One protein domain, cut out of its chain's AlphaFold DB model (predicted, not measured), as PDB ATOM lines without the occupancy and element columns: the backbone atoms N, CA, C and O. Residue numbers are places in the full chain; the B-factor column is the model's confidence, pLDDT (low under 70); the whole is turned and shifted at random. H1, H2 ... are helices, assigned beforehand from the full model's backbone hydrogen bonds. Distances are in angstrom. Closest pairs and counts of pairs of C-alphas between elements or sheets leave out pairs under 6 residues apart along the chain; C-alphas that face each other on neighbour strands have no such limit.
ATOM      1  N   TYR A  11      45.628 -21.815 -17.652       50.47
ATOM      2  CA  TYR A  11      46.647 -20.792 -17.899       50.47
ATOM      3  C   TYR A  11      47.994 -21.238 -17.311       50.47
ATOM      4  O   TYR A  11      48.135 -21.299 -16.090       50.47
ATOM      5  N   GLY A  12      48.978 -21.571 -18.150       44.09
ATOM      6  CA  GLY A  12      50.316 -21.900 -17.638       44.09
ATOM      7  C   GLY A  12      51.391 -22.344 -18.631       44.09
ATOM      8  O   GLY A  12      52.453 -22.753 -18.181       44.09
ATOM      9  N   GLY A  13      51.168 -22.280 -19.947       55.53
ATOM     10  CA  GLY A  13      52.183 -22.669 -20.932       55.53
ATOM     11  C   GLY A  13      51.839 -22.218 -22.350       55.53
ATOM     12  O   GLY A  13      50.713 -21.782 -22.594       55.53
ATOM     13  N   PHE A  14      52.800 -22.321 -23.272       55.44
ATOM     14  CA  PHE A  14      52.618 -22.006 -24.697       55.44
ATOM     15  C   PHE A  14      51.405 -22.749 -25.287       55.44
ATOM     16  O   PHE A  14      50.548 -22.122 -25.905       55.44
ATOM     17  N   ASP A  15      51.237 -24.024 -24.925       55.53
ATOM     18  CA  ASP A  15      50.088 -24.853 -25.308       55.53
ATOM     19  C   ASP A  15      48.745 -24.262 -24.854       55.53
ATOM     20  O   ASP A  15      47.731 -24.396 -25.532       55.53
ATOM     21  N   ALA A  16      48.693 -23.576 -23.708       61.28
ATOM     22  CA  ALA A  16      47.464 -22.940 -23.235       61.28
ATOM     23  C   ALA A  16      47.095 -21.709 -24.076       61.28
ATOM     24  O   ALA A  16      45.910 -21.444 -24.292       61.28
ATOM     25  N   TYR A  17      48.096 -20.974 -24.565       66.31
ATOM     26  CA  TYR A  17      47.895 -19.842 -25.466       66.31
ATOM     27  C   TYR A  17      47.498 -20.312 -26.868       66.31
ATOM     28  O   TYR A  17      46.526 -19.807 -27.424       66.31
ATOM     29  N   GLU A  18      48.170 -21.332 -27.402       60.22
ATOM     30  CA  GLU A  18      47.824 -21.952 -28.684       60.22
ATOM     31  C   GLU A  18      46.409 -22.544 -28.660       60.22
ATOM     32  O   GLU A  18      45.612 -22.298 -29.569       60.22
ATOM     33  N   ASN A  19      46.036 -23.219 -27.568       67.25
ATOM     34  CA  ASN A  19      44.674 -23.706 -27.357       67.25
ATOM     35  C   ASN A  19      43.663 -22.557 -27.271       67.25
ATOM     36  O   ASN A  19      42.563 -22.666 -27.808       67.25
ATOM     37  N   MET A  20      44.001 -21.439 -26.621       75.50
ATOM     38  CA  MET A  20      43.129 -20.261 -26.570       75.50
ATOM     39  C   MET A  20      42.913 -19.670 -27.969       75.50
ATOM     40  O   MET A  20      41.776 -19.368 -28.331       75.50
ATOM     41  N   VAL A  21      43.977 -19.518 -28.759       71.56
ATOM     42  CA  VAL A  21      43.897 -19.024 -30.142       71.56
ATOM     43  C   VAL A  21      43.060 -19.978 -30.994       71.56
ATOM     44  O   VAL A  21      42.097 -19.545 -31.624       71.56
ATOM     45  N   THR A  22      43.346 -21.278 -30.929       75.88
ATOM     46  CA  THR A  22      42.614 -22.331 -31.649       75.88
ATOM     47  C   THR A  22      41.126 -22.299 -31.318       75.88
ATOM     48  O   THR A  22      40.280 -22.223 -32.209       75.88
ATOM     49  N   ASN A  23      40.785 -22.265 -30.032       75.19
ATOM     50  CA  ASN A  23      39.402 -22.253 -29.581       75.19
ATOM     51  C   ASN A  23      38.629 -21.001 -30.015       75.19
ATOM     52  O   ASN A  23      37.461 -21.098 -30.391       75.19
ATOM     53  N   ASN A  24      39.262 -19.826 -29.980       81.56
ATOM     54  CA  ASN A  24      38.628 -18.594 -30.450       81.56
ATOM     55  C   ASN A  24      38.403 -18.613 -31.967       81.56
ATOM     56  O   ASN A  24      37.348 -18.176 -32.429       81.56
ATOM     57  N   THR A  25      39.343 -19.168 -32.734       79.50
ATOM     58  CA  THR A  25      39.192 -19.363 -34.183       79.50
ATOM     59  C   THR A  25      38.025 -20.299 -34.494       79.50
ATOM     60  O   THR A  25      37.157 -19.958 -35.299       79.50
ATOM     61  N   LEU A  26      37.924 -21.432 -33.792       75.12
ATOM     62  CA  LEU A  26      36.800 -22.360 -33.940       75.12
ATOM     63  C   LEU A  26      35.462 -21.712 -33.557       75.12
ATOM     64  O   LEU A  26      34.459 -21.901 -34.248       75.12
ATOM     65  N   LEU A  27      35.436 -20.899 -32.497       82.81
ATOM     66  CA  LEU A  27      34.245 -20.152 -32.093       82.81
ATOM     67  C   LEU A  27      33.814 -19.139 -33.164       82.81
ATOM     68  O   LEU A  27      32.621 -19.024 -33.452       82.81
ATOM     69  N   LEU A  28      34.760 -18.414 -33.767       83.12
ATOM     70  CA  LEU A  28      34.491 -17.484 -34.864       83.12
ATOM     71  C   LEU A  28      33.905 -18.212 -36.080       83.12
ATOM     72  O   LEU A  28      32.877 -17.787 -36.608       83.12
ATOM     73  N   PHE A  29      34.514 -19.327 -36.488       82.44
ATOM     74  CA  PHE A  29      34.041 -20.136 -37.615       82.44
ATOM     75  C   PHE A  29      32.642 -20.694 -37.360       82.44
ATOM     76  O   PHE A  29      31.765 -20.566 -38.214       82.44
ATOM     77  N   SER A  30      32.392 -21.207 -36.154       75.38
ATOM     78  CA  SER A  30      31.068 -21.676 -35.738       75.38
ATOM     79  C   SER A  30      30.015 -20.566 -35.807       75.38
ATOM     80  O   SER A  30      28.923 -20.773 -36.336       75.38
ATOM     81  N   ARG A  31      30.327 -19.350 -35.338       85.62
ATOM     82  CA  ARG A  31      29.405 -18.204 -35.424       85.62
ATOM     83  C   ARG A  31      29.122 -17.788 -36.867       85.62
ATOM     84  O   ARG A  31      27.971 -17.510 -37.193       85.62
ATOM     85  N   LEU A  32      30.142 -17.757 -37.725       79.38
ATOM     86  CA  LEU A  32      29.988 -17.425 -39.145       79.38
ATOM     87  C   LEU A  32      29.110 -18.449 -39.872       79.38
ATOM     88  O   LEU A  32      28.180 -18.048 -40.570       79.38
ATOM     89  N   TYR A  33      29.359 -19.744 -39.655       80.44
ATOM     90  CA  TYR A  33      28.559 -20.828 -40.223       80.44
ATOM     91  C   TYR A  33      27.097 -20.760 -39.771       80.44
ATOM     92  O   TYR A  33      26.195 -20.765 -40.605       80.44
ATOM     93  N   ASN A  34      26.860 -20.611 -38.462       80.88
ATOM     94  CA  ASN A  34      25.507 -20.522 -37.906       80.88
ATOM     95  C   ASN A  34      24.751 -19.265 -38.363       80.88
ATOM     96  O   ASN A  34      23.527 -19.285 -38.445       80.88
ATOM     97  N   ASN A  35      25.457 -18.172 -38.660       90.69
ATOM     98  CA  ASN A  35      24.849 -16.964 -39.212       90.69
ATOM     99  C   ASN A  35      24.448 -17.136 -40.688       90.69
ATOM    100  O   ASN A  35      23.411 -16.628 -41.106       90.69
ATOM    101  N   SER A  36      25.277 -17.801 -41.497       88.25
ATOM    102  CA  SER A  36      24.957 -18.165 -42.882       88.25
ATOM    103  C   SER A  36      25.996 -19.140 -43.432       88.25
ATOM    104  O   SER A  36      27.166 -18.784 -43.605       88.25
ATOM    105  N   SER A  37      25.541 -20.340 -43.794       80.25
ATOM    106  CA  SER A  37      26.373 -21.369 -44.425       80.25
ATOM    107  C   SER A  37      26.994 -20.892 -45.741       80.25
ATOM    108  O   SER A  37      28.170 -21.149 -45.985       80.25
ATOM    109  N   ASP A  38      26.256 -20.131 -46.555       82.88
ATOM    110  CA  ASP A  38      26.748 -19.614 -47.840       82.88
ATOM    111  C   ASP A  38      27.864 -18.580 -47.661       82.88
ATOM    112  O   ASP A  38      28.871 -18.604 -48.372       82.88
ATOM    113  N   LYS A  39      27.720 -17.678 -46.678       83.69
ATOM    114  CA  LYS A  39      28.766 -16.695 -46.357       83.69
ATOM    115  C   LYS A  39      30.004 -17.368 -45.786       83.69
ATOM    116  O   LYS A  39      31.107 -16.964 -46.135       83.69
ATOM    117  N   PHE A  40      29.830 -18.385 -44.943       83.56
ATOM    118  CA  PHE A  40      30.943 -19.180 -44.437       83.56
ATOM    119  C   PHE A  40      31.670 -19.907 -45.570       83.56
ATOM    120  O   PHE A  40      32.887 -19.785 -45.668       83.56
ATOM    121  N   LYS A  41      30.938 -20.576 -46.473       77.44
ATOM    122  CA  LYS A  41      31.523 -21.234 -47.648       77.44
ATOM    123  C   LYS A  41      32.333 -20.242 -48.477       77.44
ATOM    124  O   LYS A  41      33.504 -20.488 -48.717       77.44
ATOM    125  N   ARG A  42      31.757 -19.086 -48.826       81.38
ATOM    126  CA  ARG A  42      32.470 -18.040 -49.575       81.38
ATOM    127  C   ARG A  42      33.702 -17.518 -48.835       81.38
ATOM    128  O   ARG A  42      34.728 -17.314 -49.463       81.38
ATOM    129  N   PHE A  43      33.607 -17.288 -47.526       82.62
ATOM    130  CA  PHE A  43      34.736 -16.845 -46.705       82.62
ATOM    131  C   PHE A  43      35.883 -17.863 -46.716       82.62
ATOM    132  O   PHE A  43      37.027 -17.483 -46.933       82.62
ATOM    133  N   ILE A  44      35.571 -19.146 -46.526       79.62
ATOM    134  CA  ILE A  44      36.554 -20.232 -46.550       79.62
ATOM    135  C   ILE A  44      37.152 -20.396 -47.949       79.62
ATOM    136  O   ILE A  44      38.365 -20.500 -48.074       79.62
ATOM    137  N   THR A  45      36.328 -20.350 -48.998       73.81
ATOM    138  CA  THR A  45      36.807 -20.368 -50.383       73.81
ATOM    139  C   THR A  45      37.753 -19.201 -50.652       73.81
ATOM    140  O   THR A  45      38.839 -19.450 -51.138       73.81
ATOM    141  N   LEU A  46      37.429 -17.966 -50.250       79.19
ATOM    142  CA  LEU A  46      38.322 -16.807 -50.414       79.19
ATOM    143  C   LEU A  46      39.634 -16.939 -49.624       79.19
ATOM    144  O   LEU A  46      40.676 -16.502 -50.098       79.19
ATOM    145  N   LEU A  47      39.593 -17.542 -48.431       75.88
ATOM    146  CA  LEU A  47      40.793 -17.829 -47.637       75.88
ATOM    147  C   LEU A  47      41.705 -18.851 -48.339       75.88
ATOM    148  O   LEU A  47      42.921 -18.805 -48.179       75.88
ATOM    149  N   PHE A  48      41.108 -19.763 -49.110       67.50
ATOM    150  CA  PHE A  48      41.806 -20.772 -49.899       67.50
ATOM    151  C   PHE A  48      42.045 -20.368 -51.357       67.50
ATOM    152  O   PHE A  48      42.849 -21.017 -51.995       67.50
ATOM    153  N   GLU A  49      41.429 -19.321 -51.903       58.12
ATOM    154  CA  GLU A  49      41.689 -18.833 -53.271       58.12
ATOM    155  C   GLU A  49      43.085 -18.189 -53.397       58.12
ATOM    156  O   GLU A  49      43.614 -18.107 -54.496       58.12
ATOM    157  N   GLU A  50      43.754 -17.828 -52.292       53.78
ATOM    158  CA  GLU A  50      45.214 -17.590 -52.303       53.78
ATOM    159  C   GLU A  50      46.035 -18.890 -52.489       53.78
ATOM    160  O   GLU A  50      47.237 -18.853 -52.748       53.78
ATOM    161  N   ILE A  51      45.388 -20.052 -52.373       54.88
ATOM    162  CA  ILE A  51      45.931 -21.407 -52.493       54.88
ATOM    163  C   ILE A  51      45.149 -22.107 -53.620       54.88
ATOM    164  O   ILE A  51      44.281 -22.929 -53.353       54.88
ATOM    165  N   ASP A  52      45.465 -21.772 -54.876       51.91
ATOM    166  CA  ASP A  52      44.850 -22.153 -56.178       51.91
ATOM    167  C   ASP A  52      44.520 -23.657 -56.448       51.91
ATOM    168  O   ASP A  52      44.371 -24.085 -57.590       51.91
ATOM    169  N   THR A  53      44.430 -24.524 -55.440       55.59
ATOM    170  CA  THR A  53      44.422 -25.989 -55.582       55.59
ATOM    171  C   THR A  53      43.391 -26.736 -54.736       55.59
ATOM    172  O   THR A  53      43.319 -27.959 -54.849       55.59
ATOM    173  N   ILE A  54      42.577 -26.072 -53.907       57.53
ATOM    174  CA  ILE A  54      41.638 -26.789 -53.027       57.53
ATOM    175  C   ILE A  54      40.241 -26.844 -53.656       57.53
ATOM    176  O   ILE A  54      39.403 -25.971 -53.440       57.53
ATOM    177  N   ASP A  55      39.986 -27.915 -54.409       58.53
ATOM    178  CA  ASP A  55      38.630 -28.323 -54.782       58.53
ATOM    179  C   ASP A  55      37.951 -28.949 -53.553       58.53
ATOM    180  O   ASP A  55      38.325 -30.028 -53.087       58.53
TER     181      ASP A  55
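AT A GLANCE: This is residues 11 to 55 of the 99 residues of an uncharacterized protein of Desulfosporosinus sp. BRH_c37 (UniProt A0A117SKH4). Two helices meet near their ends as an open V, the long H1 making one arm and the shorter H2 the other, with the tight link at the corner. The printed part has 45 residues with two named helices, H1 then H2, and no named strand; its class is all helix. It is only just loose, close to extended, with a radius of gyration of the C-alphas of 13.7 A, and its spans of 38 by 26 by 12 A are only just flat.

HOW THE PARTS SIT: Start at H1, residues 14 to 35, and go on to H2, residues 37 to 49. They touch through residues 29 to 33 of H1 and 39 to 40 of H2 alone; look at Tyr 33 and Phe 40, whose C-alphas are the closest, 5.1 A apart. They run opposite ways at a steep tilt of 52 degrees. In both helices every O i to N i+4 pair is within hydrogen-bond range.

IN THESE COORDINATES: Find C-alpha 14 at (52.618, -22.006, -24.697); from there H1 runs 31.7 A to C-alpha 35. H2 runs 17.9 A, ending at C-alpha 49 at (41.689, -18.833, -53.271).

THE WHOLE: The C-alphas of Gly 12 and Asp 55 are the two farthest apart, 39.5 A. The printed part has no cut. Look for pLDDT under 70 at residues 11 to 19 and 48 to 55.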